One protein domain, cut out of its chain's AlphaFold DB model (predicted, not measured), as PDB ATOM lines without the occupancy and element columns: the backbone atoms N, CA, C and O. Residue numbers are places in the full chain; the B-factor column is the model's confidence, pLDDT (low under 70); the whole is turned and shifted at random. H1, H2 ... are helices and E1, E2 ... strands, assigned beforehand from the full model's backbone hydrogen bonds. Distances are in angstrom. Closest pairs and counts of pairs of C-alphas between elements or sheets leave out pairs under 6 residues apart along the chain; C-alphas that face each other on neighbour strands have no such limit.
ATOM      1  N   THR A  11     168.815 160.805 136.689       89.81
ATOM      2  CA  THR A  11     167.714 160.099 136.029       89.81
ATOM      3  C   THR A  11     168.306 159.135 135.013       89.81
ATOM      4  O   THR A  11     168.988 159.564 134.082       89.81
ATOM      5  N   LEU A  12     168.075 157.836 135.204       91.56
ATOM      6  CA  LEU A  12     168.587 156.779 134.336       91.56
ATOM      7  C   LEU A  12     167.479 156.280 133.409       91.56
ATOM      8  O   LEU A  12     166.406 155.890 133.863       91.56
ATOM      9  N   PHE A  13     167.786 156.228 132.119       91.38
ATOM     10  CA  PHE A  13     166.998 155.550 131.097       91.38
ATOM     11  C   PHE A  13     167.772 154.318 130.654       91.38
ATOM     12  O   PHE A  13     168.983 154.402 130.436       91.38
ATOM     13  N   TYR A  14     167.105 153.177 130.538       94.38
ATOM     14  CA  TYR A  14     167.756 151.913 130.218       94.38
ATOM     15  C   TYR A  14     166.889 151.053 129.312       94.38
ATOM     16  O   TYR A  14     165.667 151.185 129.297       94.38
ATOM     17  N   ASP A  15     167.555 150.158 128.599       93.12
ATOM     18  CA  ASP A  15     166.952 149.056 127.871       93.12
ATOM     19  C   ASP A  15     167.779 147.780 128.093       93.12
ATOM     20  O   ASP A  15     168.944 147.824 128.514       93.12
ATOM     21  N   GLU A  16     167.157 146.637 127.833       92.31
ATOM     22  CA  GLU A  16     167.734 145.313 128.021       92.31
ATOM     23  C   GLU A  16     168.033 144.655 126.671       92.31
ATOM     24  O   GLU A  16     167.182 144.552 125.792       92.31
ATOM     25  N   SER A  17     169.248 144.136 126.507       88.31
ATOM     26  CA  SER A  17     169.638 143.330 125.348       88.31
ATOM     27  C   SER A  17     169.980 141.906 125.774       88.31
ATOM     28  O   SER A  17     170.636 141.690 126.794       88.31
ATOM     29  N   ASN A  18     169.543 140.936 124.964       86.50
ATOM     30  CA  ASN A  18     169.656 139.497 125.231       86.50
ATOM     31  C   ASN A  18     169.073 139.101 126.602       86.50
ATOM     32  O   ASN A  18     169.697 138.367 127.371       86.50
ATOM     33  N   ASN A  19     167.876 139.598 126.942       87.44
ATOM     34  CA  ASN A  19     167.162 139.112 128.122       87.44
ATOM     35  C   ASN A  19     166.614 137.703 127.864       87.44
ATOM     36  O   ASN A  19     165.501 137.520 127.370       87.44
ATOM     37  N   ILE A  20     167.407 136.706 128.242       83.25
ATOM     38  CA  ILE A  20     167.078 135.288 128.077       83.25
ATOM     39  C   ILE A  20     166.019 134.796 129.077       83.25
ATOM     40  O   ILE A  20     165.494 133.702 128.897       83.25
ATOM     41  N   ARG A  21     165.678 135.593 130.110       84.12
ATOM     42  CA  ARG A  21     164.782 135.312 131.259       84.12
ATOM     43  C   ARG A  21     165.133 134.077 132.092       84.12
ATOM     44  O   ARG A  21     165.255 134.176 133.307       84.12
ATOM     45  N   LYS A  22     165.253 132.912 131.455       85.31
ATOM     46  CA  LYS A  22     165.670 131.638 132.035       85.31
ATOM     47  C   LYS A  22     166.758 131.031 131.159       85.31
ATOM     48  O   LYS A  22     166.527 130.735 129.987       85.31
ATOM     49  N   PHE A  23     167.926 130.831 131.753       86.81
ATOM     50  CA  PHE A  23     168.978 130.024 131.159       86.81
ATOM     51  C   PHE A  23     168.688 128.552 131.452       86.81
ATOM     52  O   PHE A  23     168.449 128.199 132.605       86.81
ATOM     53  N   LEU A  24     168.643 127.720 130.415       87.56
ATOM     54  CA  LEU A  24     168.326 126.299 130.532       87.56
ATOM     55  C   LEU A  24     169.351 125.475 129.758       87.56
ATOM     56  O   LEU A  24     169.768 125.856 128.662       87.56
ATOM     57  N   LEU A  25     169.684 124.317 130.318       86.25
ATOM     58  CA  LEU A  25     170.429 123.266 129.639       86.25
ATOM     59  C   LEU A  25     169.435 122.310 128.988       86.25
ATOM     60  O   LEU A  25     168.537 121.792 129.652       86.25
ATOM     61  N   SER A  26     169.569 122.114 127.680       80.31
ATOM     62  CA  SER A  26     168.762 121.180 126.900       80.31
ATOM     63  C   SER A  26     169.691 120.139 126.292       80.31
ATOM     64  O   SER A  26     170.153 120.282 125.160       80.31
ATOM     65  N   GLY A  27     170.005 119.103 127.069       81.44
ATOM     66  CA  GLY A  27     171.057 118.158 126.718       81.44
ATOM     67  C   GLY A  27     172.408 118.869 126.621       81.44
ATOM     68  O   GLY A  27     172.846 119.525 127.562       81.44
ATOM     69  N   LYS A  28     173.044 118.791 125.448       85.19
ATOM     70  CA  LYS A  28     174.393 119.329 125.197       85.19
ATOM     71  C   LYS A  28     174.414 120.768 124.675       85.19
ATOM     72  O   LYS A  28     175.427 121.210 124.143       85.19
ATOM     73  N   GLU A  29     173.307 121.488 124.805       88.50
ATOM     74  CA  GLU A  29     173.152 122.846 124.289       88.50
ATOM     75  C   GLU A  29     172.535 123.768 125.340       88.50
ATOM     76  O   GLU A  29     171.745 123.357 126.197       88.50
ATOM     77  N   TYR A  30     172.871 125.050 125.244       90.19
ATOM     78  CA  TYR A  30     172.119 126.098 125.912       90.19
ATOM     79  C   TYR A  30     170.832 126.357 125.133       90.19
ATOM     80  O   TYR A  30     170.837 126.384 123.904       90.19
ATOM     81  N   ASN A  31     169.740 126.683 125.821       86.19
ATOM     82  CA  ASN A  31     168.491 127.080 125.159       86.19
ATOM     83  C   ASN A  31     168.626 128.303 124.227       86.19
ATOM     84  O   ASN A  31     167.752 128.539 123.398       86.19
ATOM     85  N   ILE A  32     169.709 129.070 124.363       84.38
ATOM     86  CA  ILE A  32     170.029 130.238 123.534       84.38
ATOM     87  C   ILE A  32     170.805 129.897 122.256       84.38
ATOM     88  O   ILE A  32     170.930 130.757 121.390       84.38
ATOM     89  N   ASP A  33     171.348 128.683 122.131       85.19
ATOM     90  CA  ASP A  33     172.185 128.298 120.984       85.19
ATOM     91  C   ASP A  33     171.375 128.154 119.692       85.19
ATOM     92  O   ASP A  33     171.884 128.426 118.604       85.19
ATOM     93  N   GLY A  34     170.104 127.767 119.821       74.25
ATOM     94  CA  GLY A  34     169.186 127.533 118.710       74.25
ATOM     95  C   GLY A  34     168.126 128.615 118.499       74.25
ATOM     96  O   GLY A  34     167.185 128.360 117.750       74.25
ATOM     97  N   ASP A  35     168.212 129.785 119.151       69.75
ATOM     98  CA  ASP A  35     167.183 130.829 119.007       69.75
ATOM     99  C   ASP A  35     167.183 131.399 117.570       69.75
ATOM    100  O   ASP A  35     168.142 132.062 117.169       69.75
ATOM    101  N   PRO A  36     166.116 131.196 116.768       65.62
ATOM    102  CA  PRO A  36     166.065 131.704 115.399       65.62
ATOM    103  C   PRO A  36     165.917 133.233 115.331       65.62
ATOM    104  O   PRO A  36     166.123 133.823 114.269       65.62
ATOM    105  N   ASN A  37     165.542 133.883 116.437       58.44
ATOM    106  CA  ASN A  37     165.272 135.317 116.498       58.44
ATOM    107  C   ASN A  37     166.461 136.127 117.026       58.44
ATOM    108  O   ASN A  37     166.436 137.357 116.944       58.44
ATOM    109  N   GLN A  38     167.493 135.476 117.570       62.44
ATOM    110  CA  GLN A  38     168.630 136.145 118.200       62.44
ATOM    111  C   GLN A  38     169.943 135.479 117.803       62.44
ATOM    112  O   GLN A  38     170.019 134.278 117.576       62.44
ATOM    113  N   ARG A  39     171.024 136.262 117.721       66.19
ATOM    114  CA  ARG A  39     172.357 135.651 117.673       66.19
ATOM    115  C   ARG A  39     172.658 135.098 119.067       66.19
ATOM    116  O   ARG A  39     172.585 135.894 120.004       66.19
ATOM    117  N   PRO A  40     173.046 133.818 119.208       69.75
ATOM    118  CA  PRO A  40     173.363 133.240 120.505       69.75
ATOM    119  C   PRO A  40     174.389 134.099 121.243       69.75
ATOM    120  O   PRO A  40     175.515 134.301 120.779       69.75
ATOM    121  N   SER A  41     173.986 134.655 122.382       80.69
ATOM    122  CA  SER A  41     174.872 135.416 123.249       80.69
ATOM    123  C   SER A  41     174.523 135.129 124.700       80.69
ATOM    124  O   SER A  41     173.389 135.374 125.106       80.69
ATOM    125  N   PRO A  42     175.484 134.667 125.515       86.44
ATOM    126  CA  PRO A  42     175.261 134.474 126.942       86.44
ATOM    127  C   PRO A  42     175.339 135.792 127.726       86.44
ATOM    128  O   PRO A  42     175.401 135.773 128.944       86.44
ATOM    129  N   ASN A  43     175.434 136.946 127.059       90.12
ATOM    130  CA  ASN A  43     175.627 138.226 127.727       90.12
ATOM    131  C   ASN A  43     174.308 138.983 127.793       90.12
ATOM    132  O   ASN A  43     173.872 139.529 126.780       90.12
ATOM    133  N   PHE A  44     173.735 139.057 128.989       91.44
ATOM    134  CA  PHE A  44     172.674 139.996 129.311       91.44
ATOM    135  C   PHE A  44     173.277 141.385 129.510       91.44
ATOM    136  O   PHE A  44     174.252 141.545 130.251       91.44
ATOM    137  N   ILE A  45     172.719 142.385 128.834       92.50
ATOM    138  CA  ILE A  45     173.204 143.762 128.895       92.50
ATOM    139  C   ILE A  45     172.047 144.660 129.312       92.50
ATOM    140  O   ILE A  45     171.023 144.698 128.639       92.50
ATOM    141  N   LEU A  46     172.252 145.413 130.386       95.00
ATOM    142  CA  LEU A  46     171.416 146.532 130.789       95.00
ATOM    143  C   LEU A  46     172.186 147.804 130.455       95.00
ATOM    144  O   LEU A  46     173.252 148.037 131.024       95.00
ATOM    145  N   ALA A  47     171.707 148.608 129.517       94.75
ATOM    146  CA  ALA A  47     172.437 149.799 129.099       94.75
ATOM    147  C   ALA A  47     171.504 150.943 128.743       94.75
ATOM    148  O   ALA A  47     170.349 150.742 128.376       94.75
ATOM    149  N   GLY A  48     172.024 152.159 128.820       93.44
ATOM    150  CA  GLY A  48     171.309 153.328 128.350       93.44
ATOM    151  C   GLY A  48     172.036 154.618 128.669       93.44
ATOM    152  O   GLY A  48     173.268 154.673 128.693       93.44
ATOM    153  N   ILE A  49     171.254 155.668 128.883       92.12
ATOM    154  CA  ILE A  49     171.756 157.018 129.127       92.12
ATOM    155  C   ILE A  49     171.301 157.531 130.487       92.12
ATOM    156  O   ILE A  49     170.268 157.113 131.011       92.12
ATOM    157  N   ALA A  50     172.080 158.431 131.069       91.94
ATOM    158  CA  ALA A  50     171.763 159.065 132.334       91.94
ATOM    159  C   ALA A  50     171.978 160.575 132.268       91.94
ATOM    160  O   ALA A  50     172.874 161.073 131.583       91.94
ATOM    161  N   PHE A  51     171.148 161.273 133.032       89.19
ATOM    162  CA  PHE A  51     171.113 162.724 133.151       89.19
ATOM    163  C   PHE A  51     171.348 163.099 134.596       89.19
ATOM    164  O   PHE A  51     170.657 162.578 135.470       89.19
ATOM    165  N   GLN A  52     172.275 164.010 134.860       85.88
ATOM    166  CA  GLN A  52     172.298 164.693 136.151       85.88
ATOM    167  C   GLN A  52     171.097 165.646 136.193       85.88
ATOM    168  O   GLN A  52     170.827 166.289 135.191       85.88
ATOM    169  N   GLU A  53     170.351 165.766 137.288       72.19
ATOM    170  CA  GLU A  53     169.114 166.579 137.330       72.19
ATOM    171  C   GLU A  53     169.279 168.056 136.900       72.19
ATOM    172  O   GLU A  53     168.302 168.714 136.560       72.19
ATOM    173  N   GLU A  54     170.504 168.584 136.897       65.88
ATOM    174  CA  GLU A  54     170.841 169.928 136.406       65.88
ATOM    175  C   GLU A  54     170.969 170.006 134.869       65.88
ATOM    176  O   GLU A  54     171.048 171.099 134.301       65.88
ATOM    177  N   SER A  55     171.012 168.859 134.185       63.94
ATOM    178  CA  SER A  55     171.117 168.771 132.728       63.94
ATOM    179  C   SER A  55     169.770 169.075 132.064       63.94
ATOM    180  O   SER A  55     168.703 168.665 132.515       63.94
ATOM    181  N   LYS A  56     169.840 169.908 131.020       63.12
ATOM    182  CA  LYS A  56     168.696 170.530 130.338       63.12
ATOM    183  C   LYS A  56     167.828 169.503 129.608       63.12
ATOM    184  O   LYS A  56     168.322 168.448 129.220       63.12
ATOM    185  N   ASP A  57     166.584 169.891 129.308       71.69
ATOM    186  CA  ASP A  57     165.732 169.194 128.337       71.69
ATOM    187  C   ASP A  57     166.517 168.915 127.046       71.69
ATOM    188  O   ASP A  57     166.967 169.838 126.354       71.69
ATOM    189  N   LEU A  58     166.695 167.631 126.729       79.31
ATOM    190  CA  LEU A  58     167.272 167.218 125.461       79.31
ATOM    191  C   LEU A  58     166.255 167.397 124.341       79.31
ATOM    192  O   LEU A  58     165.182 166.798 124.336       79.31
ATOM    193  N   ASP A  59     166.665 168.133 123.319       85.50
ATOM    194  CA  ASP A  59     165.954 168.182 122.051       85.50
ATOM    195  C   ASP A  59     166.340 166.952 121.208       85.50
ATOM    196  O   ASP A  59     167.319 166.965 120.445       85.50
ATOM    197  N   PHE A  60     165.604 165.855 121.413       82.06
ATOM    198  CA  PHE A  60     165.798 164.599 120.686       82.06
ATOM    199  C   PHE A  60     165.448 164.722 119.201       82.06
ATOM    200  O   PHE A  60     166.107 164.085 118.377       82.06
ATOM    201  N   ASP A  61     164.486 165.565 118.832       83.38
ATOM    202  CA  ASP A  61     164.117 165.787 117.431       83.38
ATOM    203  C   ASP A  61     165.267 166.447 116.666       83.38
ATOM    204  O   ASP A  61     165.617 166.044 115.548       83.38
ATOM    205  N   LYS A  62     165.952 167.399 117.305       85.25
ATOM    206  CA  LYS A  62     167.178 168.000 116.777       85.25
ATOM    207  C   LYS A  62     168.325 167.002 116.682       85.25
ATOM    208  O   LYS A  62     169.052 167.023 115.684       85.25
ATOM    209  N   LEU A  63     168.487 166.116 117.669       88.00
ATOM    210  CA  LEU A  63     169.463 165.027 117.582       88.00
ATOM    211  C   LEU A  63     169.160 164.134 116.374       88.00
ATOM    212  O   LEU A  63     170.025 163.989 115.509       88.00
ATOM    213  N   LYS A  64     167.938 163.605 116.244       86.75
ATOM    214  CA  LYS A  64     167.544 162.745 115.116       86.75
ATOM    215  C   LYS A  64     167.741 163.432 113.765       86.75
ATOM    216  O   LYS A  64     168.289 162.826 112.842       86.75
ATOM    217  N   SER A  65     167.386 164.712 113.670       85.62
ATOM    218  CA  SER A  65     167.607 165.525 112.469       85.62
ATOM    219  C   SER A  65     169.095 165.640 112.120       85.62
ATOM    220  O   SER A  65     169.476 165.491 110.958       85.62
ATOM    221  N   SER A  66     169.965 165.828 113.120       89.12
ATOM    222  CA  SER A  66     171.421 165.905 112.923       89.12
ATOM    223  C   SER A  66     172.071 164.584 112.493       89.12
ATOM    224  O   SER A  66     173.155 164.594 111.910       89.12
ATOM    225  N   LEU A  67     171.404 163.449 112.726       89.81
ATOM    226  CA  LEU A  67     171.863 162.121 112.306       89.81
ATOM    227  C   LEU A  67     171.547 161.823 110.827       89.81
ATOM    228  O   LEU A  67     172.022 160.812 110.292       89.81
ATOM    229  N   TYR A  68     170.787 162.695 110.148       84.56
ATOM    230  CA  TYR A  68     170.370 162.542 108.747       84.56
ATOM    231  C   TYR A  68     169.766 161.153 108.487       84.56
ATOM    232  O   TYR A  68     170.215 160.399 107.610       84.56
ATOM    233  N   LEU A  69     168.812 160.761 109.332       83.94
ATOM    234  CA  LEU A  69     168.146 159.465 109.252       83.94
ATOM    235  C   LEU A  69     167.099 159.471 108.128       83.94
ATOM    236  O   LEU A  69     166.472 160.501 107.895       83.94
ATOM    237  N   PRO A  70     166.877 158.337 107.436       75.88
ATOM    238  CA  PRO A  70     165.870 158.258 106.376       75.88
ATOM    239  C   PRO A  70     164.433 158.459 106.878       75.88
ATOM    240  O   PRO A  70     163.612 158.984 106.136       75.88
ATOM    241  N   ASN A  71     164.141 158.031 108.111       77.50
ATOM    242  CA  ASN A  71     162.851 158.214 108.772       77.50
ATOM    243  C   ASN A  71     163.080 158.688 110.224       77.50
ATOM    244  O   ASN A  71     163.383 157.858 111.083       77.50
ATOM    245  N   PRO A  72     163.044 160.005 110.500       72.56
ATOM    246  CA  PRO A  72     163.332 160.551 111.827       72.56
ATOM    247  C   PRO A  72     162.187 160.346 112.832       72.56
ATOM    248  O   PRO A  72     162.430 160.379 114.038       72.56
ATOM    249  N   ASP A  73     160.963 160.091 112.369       77.56
ATOM    250  CA  ASP A  73     159.797 159.926 113.246       77.56
ATOM    251  C   ASP A  73     159.767 158.544 113.924       77.56
ATOM    252  O   ASP A  73     159.108 158.348 114.945       77.56
ATOM    253  N   GLU A  74     160.534 157.583 113.406       80.75
ATOM    254  CA  GLU A  74     160.680 156.256 113.998       80.75
ATOM    255  C   GLU A  74     161.641 156.245 115.199       80.75
ATOM    256  O   GLU A  74     162.498 157.117 115.391       80.75
ATOM    257  N   GLU A  75     161.500 155.211 116.025       83.94
ATOM    258  CA  GLU A  75     162.490 154.841 117.031       83.94
ATOM    259  C   GLU A  75     163.876 154.668 116.386       83.94
ATOM    260  O   GLU A  75     164.014 154.013 115.349       83.94
ATOM    261  N   LEU A  76     164.909 155.243 117.013       84.81
ATOM    262  CA  LEU A  76     166.279 155.162 116.519       84.81
ATOM    263  C   LEU A  76     166.834 153.747 116.701       84.81
ATOM    264  O   LEU A  76     167.110 153.319 117.817       84.81
ATOM    265  N   LYS A  77     167.081 153.044 115.594       85.25
ATOM    266  CA  LYS A  77     167.637 151.683 115.606       85.25
ATOM    267  C   LYS A  77     169.068 151.648 115.084       85.25
ATOM    268  O   LYS A  77     169.426 152.355 114.141       85.25
ATOM    269  N   PHE A  78     169.884 150.733 115.614       86.38
ATOM    270  CA  PHE A  78     171.271 150.526 115.163       86.38
ATOM    271  C   PHE A  78     171.380 150.321 113.639       86.38
ATOM    272  O   PHE A  78     172.254 150.893 112.989       86.38
ATOM    273  N   ALA A  79     170.441 149.576 113.046       84.94
ATOM    274  CA  ALA A  79     170.397 149.324 111.603       84.94
ATOM    275  C   ALA A  79     170.158 150.592 110.754       84.94
ATOM    276  O   ALA A  79     170.546 150.632 109.584       84.94
ATOM    277  N   GLN A  80     169.544 151.635 111.325       86.44
ATOM    278  CA  GLN A  80     169.399 152.938 110.671       86.44
ATOM    279  C   GLN A  80     170.696 153.754 110.763       86.44
ATOM    280  O   GLN A  80     170.991 154.520 109.845       86.44
ATOM    281  N   MET A  81     171.486 153.567 111.827       87.56
ATOM    282  CA  MET A  81     172.758 154.261 112.057       87.56
ATOM    283  C   MET A  81     173.855 153.756 111.122       87.56
ATOM    284  O   MET A  81     174.528 154.554 110.466       87.56
ATOM    285  N   VAL A  82     174.008 152.436 111.003       88.75
ATOM    286  CA  VAL A  82     175.074 151.819 110.210       88.75
ATOM    287  C   VAL A  82     174.609 150.531 109.532       88.75
ATOM    288  O   VAL A  82     173.949 149.686 110.128       88.75
ATOM    289  N   LYS A  83     175.003 150.351 108.265       86.81
ATOM    290  CA  LYS A  83     174.787 149.104 107.520       86.81
ATOM    291  C   LYS A  83     176.023 148.216 107.631       86.81
ATOM    292  O   LYS A  83     176.991 148.395 106.893       86.81
ATOM    293  N   ILE A  84     175.993 147.271 108.568       86.31
ATOM    294  CA  ILE A  84     177.065 146.284 108.755       86.31
ATOM    295  C   ILE A  84     177.066 145.289 107.592       86.31
ATOM    296  O   ILE A  84     176.020 144.813 107.156       86.31
ATOM    297  N   ARG A  85     178.256 144.963 107.076       84.62
ATOM    298  CA  ARG A  85     178.412 143.959 106.018       84.62
ATOM    299  C   ARG A  85     178.379 142.562 106.628       84.62
ATOM    300  O   ARG A  85     179.054 142.320 107.620       84.62
ATOM    301  N   ALA A  86     177.688 141.628 105.973       81.94
ATOM    302  CA  ALA A  86     177.560 140.246 106.450       81.94
ATOM    303  C   ALA A  86     178.911 139.543 106.696       81.94
ATOM    304  O   ALA A  86     179.008 138.702 107.578       81.94
ATOM    305  N   LYS A  87     179.957 139.919 105.947       89.44
ATOM    306  CA  LYS A  87     181.304 139.341 106.063       89.44
ATOM    307  C   LYS A  87     182.139 139.851 107.241       89.44
ATOM    308  O   LYS A  87     183.243 139.360 107.425       89.44
ATOM    309  N   TYR A  88     181.689 140.883 107.955       86.94
ATOM    310  CA  TYR A  88     182.462 141.431 109.065       86.94
ATOM    311  C   TYR A  88     182.401 140.506 110.276       86.94
ATOM    312  O   TYR A  88     181.323 140.108 110.721       86.94
ATOM    313  N   THR A  89     183.569 140.231 110.846       87.31
ATOM    314  CA  THR A  89     183.692 139.714 112.209       87.31
ATOM    315  C   THR A  89     183.107 140.725 113.207       87.31
ATOM    316  O   THR A  89     183.005 141.917 112.894       87.31
ATOM    317  N   PRO A  90     182.744 140.310 114.435       82.00
ATOM    318  CA  PRO A  90     182.223 141.233 115.445       82.00
ATOM    319  C   PRO A  90     183.138 142.441 115.705       82.00
ATOM    320  O   PRO A  90     182.660 143.571 115.790       82.00
ATOM    321  N   ILE A  91     184.459 142.229 115.755       85.38
ATOM    322  CA  ILE A  91     185.428 143.309 115.979       85.38
ATOM    323  C   ILE A  91     185.522 144.271 114.788       85.38
ATOM    324  O   ILE A  91     185.629 145.482 114.977       85.38
ATOM    325  N   GLU A  92     185.442 143.765 113.556       90.06
ATOM    326  CA  GLU A  92     185.408 144.605 112.355       90.06
ATOM    327  C   GLU A  92     184.111 145.405 112.275       90.06
ATOM    328  O   GLU A  92     184.146 146.597 111.979       90.06
ATOM    329  N   ALA A  93     182.973 144.776 112.581       87.56
ATOM    330  CA  ALA A  93     181.678 145.440 112.630       87.56
ATOM    331  C   ALA A  93     181.670 146.570 113.669       87.56
ATOM    332  O   ALA A  93     181.203 147.668 113.366       87.56
ATOM    333  N   PHE A  94     182.245 146.332 114.852       87.69
ATOM    334  CA  PHE A  94     182.396 147.341 115.901       87.69
ATOM    335  C   PHE A  94     183.266 148.520 115.450       87.69
ATOM    336  O   PHE A  94     182.825 149.668 115.501       87.69
ATOM    337  N   LYS A  95     184.472 148.250 114.931       90.56
ATOM    338  CA  LYS A  95     185.369 149.296 114.409       90.56
ATOM    339  C   LYS A  95     184.714 150.093 113.281       90.56
ATOM    340  O   LYS A  95     184.828 151.316 113.237       90.56
ATOM    341  N   TYR A  96     184.002 149.411 112.386       90.19
ATOM    342  CA  TYR A  96     183.277 150.045 111.291       90.19
ATOM    343  C   TYR A  96     182.141 150.945 111.791       90.19
ATOM    344  O   TYR A  96     181.971 152.051 111.279       90.19
ATOM    345  N   ALA A  97     181.381 150.499 112.796       89.69
ATOM    346  CA  ALA A  97     180.332 151.299 113.419       89.69
ATOM    347  C   ALA A  97     180.902 152.566 114.072       89.69
ATOM    348  O   ALA A  97     180.414 153.656 113.789       89.69
ATOM    349  N   LEU A  98     181.979 152.444 114.855       88.25
ATOM    350  CA  LEU A  98     182.634 153.592 115.496       88.25
ATOM    351  C   LEU A  98     183.194 154.611 114.496       88.25
ATOM    352  O   LEU A  98     183.197 155.805 114.777       88.25
ATOM    353  N   GLY A  99     183.647 154.157 113.324       88.50
ATOM    354  CA  GLY A  99     184.121 155.040 112.257       88.50
ATOM    355  C   GLY A  99     183.010 155.766 111.488       88.50
ATOM    356  O   GLY A  99     183.305 156.581 110.613       88.50
ATOM    357  N   ASN A 100     181.734 155.472 111.753       92.00
ATOM    358  CA  ASN A 100     180.619 156.100 111.055       92.00
ATOM    359  C   ASN A 100     180.283 157.468 111.668       92.00
ATOM    360  O   ASN A 100     180.008 157.579 112.863       92.00
ATOM    361  N   LYS A 101     180.199 158.497 110.813       91.81
ATOM    362  CA  LYS A 101     179.905 159.886 111.202       91.81
ATOM    363  C   LYS A 101     178.665 160.030 112.092       91.81
ATOM    364  O   LYS A 101     178.654 160.898 112.953       91.81
ATOM    365  N   ARG A 102     177.636 159.192 111.926       92.12
ATOM    366  CA  ARG A 102     176.425 159.249 112.761       92.12
ATOM    367  C   ARG A 102     176.704 158.915 114.226       92.12
ATOM    368  O   ARG A 102     176.145 159.570 115.095       92.12
ATOM    369  N   PHE A 103     177.579 157.948 114.508       92.25
ATOM    370  CA  PHE A 103     177.995 157.664 115.885       92.25
ATOM    371  C   PHE A 103     178.856 158.790 116.446       92.25
ATOM    372  O   PHE A 103     178.657 159.180 117.591       92.25
ATOM    373  N   THR A 104     179.742 159.376 115.635       91.94
ATOM    374  CA  THR A 104     180.488 160.579 116.032       91.94
ATOM    375  C   THR A 104     179.538 161.713 116.415       91.94
ATOM    376  O   THR A 104     179.636 162.232 117.518       91.94
ATOM    377  N   THR A 105     178.555 162.032 115.566       92.88
ATOM    378  CA  THR A 105     177.543 163.064 115.842       92.88
ATOM    379  C   THR A 105     176.718 162.754 117.095       92.88
ATOM    380  O   THR A 105     176.456 163.659 117.885       92.88
ATOM    381  N   LEU A 106     176.342 161.489 117.315       92.62
ATOM    382  CA  LEU A 106     175.636 161.058 118.524       92.62
ATOM    383  C   LEU A 106     176.475 161.299 119.789       92.62
ATOM    384  O   LEU A 106     175.993 161.912 120.738       92.62
ATOM    385  N   PHE A 107     177.733 160.852 119.801       92.31
ATOM    386  CA  PHE A 107     178.603 160.994 120.969       92.31
ATOM    387  C   PHE A 107     179.030 162.446 121.216       92.31
ATOM    388  O   PHE A 107     179.074 162.870 122.365       92.31
ATOM    389  N   GLU A 108     179.269 163.239 120.168       92.56
ATOM    390  CA  GLU A 108     179.502 164.685 120.295       92.56
ATOM    391  C   GLU A 108     178.294 165.394 120.917       92.56
ATOM    392  O   GLU A 108     178.460 166.277 121.760       92.56
ATOM    393  N   TYR A 109     177.073 164.999 120.541       91.50
ATOM    394  CA  TYR A 109     175.858 165.516 121.164       91.50
ATOM    395  C   TYR A 109     175.761 165.105 122.637       91.50
ATOM    396  O   TYR A 109     175.417 165.945 123.466       91.50
ATOM    397  N   PHE A 110     176.087 163.856 122.984       91.56
ATOM    398  CA  PHE A 110     176.094 163.407 124.380       91.56
ATOM    399  C   PHE A 110     177.088 164.203 125.224       91.56
ATOM    400  O   PHE A 110     176.696 164.766 126.240       91.56
ATOM    401  N   VAL A 111     178.329 164.351 124.754       91.56
ATOM    402  CA  VAL A 111     179.362 165.142 125.442       91.56
ATOM    403  C   VAL A 111     178.938 166.603 125.594       91.56
ATOM    404  O   VAL A 111     179.106 167.184 126.658       91.56
ATOM    405  N   LYS A 112     178.356 167.211 124.553       91.31
ATOM    406  CA  LYS A 112     177.920 168.615 124.589       91.31
ATOM    407  C   LYS A 112     176.801 168.884 125.600       91.31
ATOM    408  O   LYS A 112     176.671 170.019 126.056       91.31
ATOM    409  N   ASN A 113     175.959 167.890 125.866       88.44
ATOM    410  CA  ASN A 113     174.788 168.028 126.727       88.44
ATOM    411  C   ASN A 113     174.936 167.249 128.046       88.44
ATOM    412  O   ASN A 113     173.927 166.973 128.686       88.44
ATOM    413  N   ASP A 114     176.166 166.880 128.425       90.00
ATOM    414  CA  ASP A 114     176.477 166.153 129.663       90.00
ATOM    415  C   ASP A 114     175.651 164.864 129.850       90.00
ATOM    416  O   ASP A 114     175.267 164.485 130.957       90.00
ATOM    417  N   VAL A 115     175.376 164.170 128.741       90.94
ATOM    418  CA  VAL A 115     174.673 162.884 128.737       90.94
ATOM    419  C   VAL A 115     175.674 161.780 129.032       90.94
ATOM    420  O   VAL A 115     176.629 161.561 128.279       90.94
ATOM    421  N   LEU A 116     175.436 161.047 130.112       92.00
ATOM    422  CA  LEU A 116     176.262 159.914 130.497       92.00
ATOM    423  C   LEU A 116     175.744 158.641 129.834       92.00
ATOM    424  O   LEU A 116     174.538 158.454 129.698       92.00
ATOM    425  N   ILE A 117     176.649 157.738 129.463       93.31
ATOM    426  CA  ILE A 117     176.301 156.367 129.080       93.31
ATOM    427  C   ILE A 117     176.556 155.485 130.295       93.31
ATOM    428  O   ILE A 117     177.653 155.503 130.854       93.31
ATOM    429  N   HIS A 118     175.562 154.693 130.678       93.62
ATOM    430  CA  HIS A 118     175.733 153.646 131.678       93.62
ATOM    431  C   HIS A 118     175.489 152.286 131.030       93.62
ATOM    432  O   HIS A 118     174.687 152.149 130.102       93.62
ATOM    433  N   TYR A 119     176.233 151.284 131.484       95.06
ATOM    434  CA  TYR A 119     176.028 149.909 131.067       95.06
ATOM    435  C   TYR A 119     176.418 148.955 132.190       95.06
ATOM    436  O   TYR A 119     177.343 149.206 132.965       95.06
ATOM    437  N   HIS A 120     175.717 147.837 132.238       94.44
ATOM    438  CA  HIS A 120     176.001 146.699 133.082       94.44
ATOM    439  C   HIS A 120     175.845 145.435 132.241       94.44
ATOM    440  O   HIS A 120     174.908 145.306 131.455       94.44
ATOM    441  N   MET A 121     176.788 144.511 132.380       92.88
ATOM    442  CA  MET A 121     176.842 143.292 131.586       92.88
ATOM    443  C   MET A 121     177.015 142.099 132.513       92.88
ATOM    444  O   MET A 121     177.926 142.073 133.339       92.88
ATOM    445  N   ILE A 122     176.168 141.096 132.322       92.31
ATOM    446  CA  ILE A 122     176.206 139.831 133.043       92.31
ATOM    447  C   ILE A 122     176.368 138.718 132.017       92.31
ATOM    448  O   ILE A 122     175.564 138.587 131.097       92.31
ATOM    449  N   ASN A 123     177.401 137.896 132.182       92.19
ATOM    450  CA  ASN A 123     177.536 136.670 131.410       92.19
ATOM    451  C   ASN A 123     176.783 135.537 132.120       92.19
ATOM    452  O   ASN A 123     177.227 135.043 133.149       92.19
ATOM    453  N   THR A 124     175.632 135.136 131.599       91.62
ATOM    454  CA  THR A 124     174.741 134.169 132.247       91.62
ATOM    455  C   THR A 124     175.392 132.798 132.374       91.62
ATOM    456  O   THR A 124     175.230 132.163 133.405       91.62
ATOM    457  N   VAL A 125     176.188 132.370 131.388       91.69
ATOM    458  CA  VAL A 125     176.949 131.108 131.438       91.69
ATOM    459  C   VAL A 125     177.953 131.120 132.589       91.69
ATOM    460  O   VAL A 125     177.990 130.169 133.360       91.69
ATOM    461  N   TYR A 126     178.719 132.203 132.746       92.31
ATOM    462  CA  TYR A 126     179.690 132.362 133.834       92.31
ATOM    463  C   TYR A 126     179.052 132.141 135.210       92.31
ATOM    464  O   TYR A 126     179.608 131.442 136.050       92.31
TER     465      TYR A 126
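Overview. This is residues 11 to 126 of the 236 residues of an uncharacterized protein of Aliivibrio wodanis (UniProt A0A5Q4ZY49). A narrow ribbon of three strands, E1, E2 and E3, makes one arm of an open V, and a loose group of four helices makes the other; H4 joins the two near the end of the sheet where E3 begins, while H2 and H3 are set off from the strands with open space between. At the other end of the ribbon, the long loop of residues 18 to 42 reaches past the strands. The printed part has 116 residues with three named strands and four named helices, in the order E1, E2, H1, H2, H3, H4, E3; the sheet runs E1, E2, E3 and is antiparallel. The class is mixed, helices and strands, with under half of the residues in named elements. The whole is loose, with a radius of gyration of the C-alphas of 17.1 A and spans of 52 by 36 by 25 A.

Along the chain. Begin with E2, residues 43 to 52: find C-alpha 43 at (175.627, 138.226, 127.727) and follow it 28.0 A to C-alpha 52 at (172.298, 164.693, 136.151). E1 is residues 11 to 17, 20.0 A long, and E3 is residues 116 to 123, 23.3 A long, ending with C-alpha 123 at (177.536, 136.670, 131.410). H4 is residues 101 to 112, 16.1 A long, and H3 is residues 90 to 98, 12.4 A long. H1 is residues 60 to 66, and H2 is the four residues 78 to 81.

Arrangement. Look first at the inner strand E2. E1 and E2 are a hairpin, antiparallel at 162 degrees, with N 13 and O 49 within hydrogen-bond range at 2.9 A. E2 and E3 are antiparallel, also at 162 degrees, with N 46 and O 120 2.9 A apart. The sheet is twisted, its C-alphas lying up to 4.4 A off the best plane. H4 only grazes the sheet, with residues 107 to 111. H1 and H4 only just touch, with 3 pairs of C-alphas within 8 A, the closest those of Leu 63 and Tyr 109 at 7.3 A; H4 does so with residues 105 to 109 alone. They run opposite ways at a steep tilt of 44 degrees. H3 and H4 are close but not clearly touching, the closest C-alphas being those of Ala 97 and Phe 103 at 7.2 A. H2 and H4 are close but not clearly touching, with the C-alphas of Met 81 and Arg 102 closest at 6.2 A. H1, H2 and H3 are not on the sheet. In H1, H3 and H4 every O i to N i+4 pair is within hydrogen-bond range; H2 is too short for such a pair.

Size, cuts and confidence. The C-alphas farthest apart are those of Gly 27 and Glu 54, 52.7 A. The links E1 to E2 and H1 to H2 are long. The printed part has no cut. Look for pLDDT under 70 at residues 35 to 40 and 54 to 56; the mean of the printed part is 85.9.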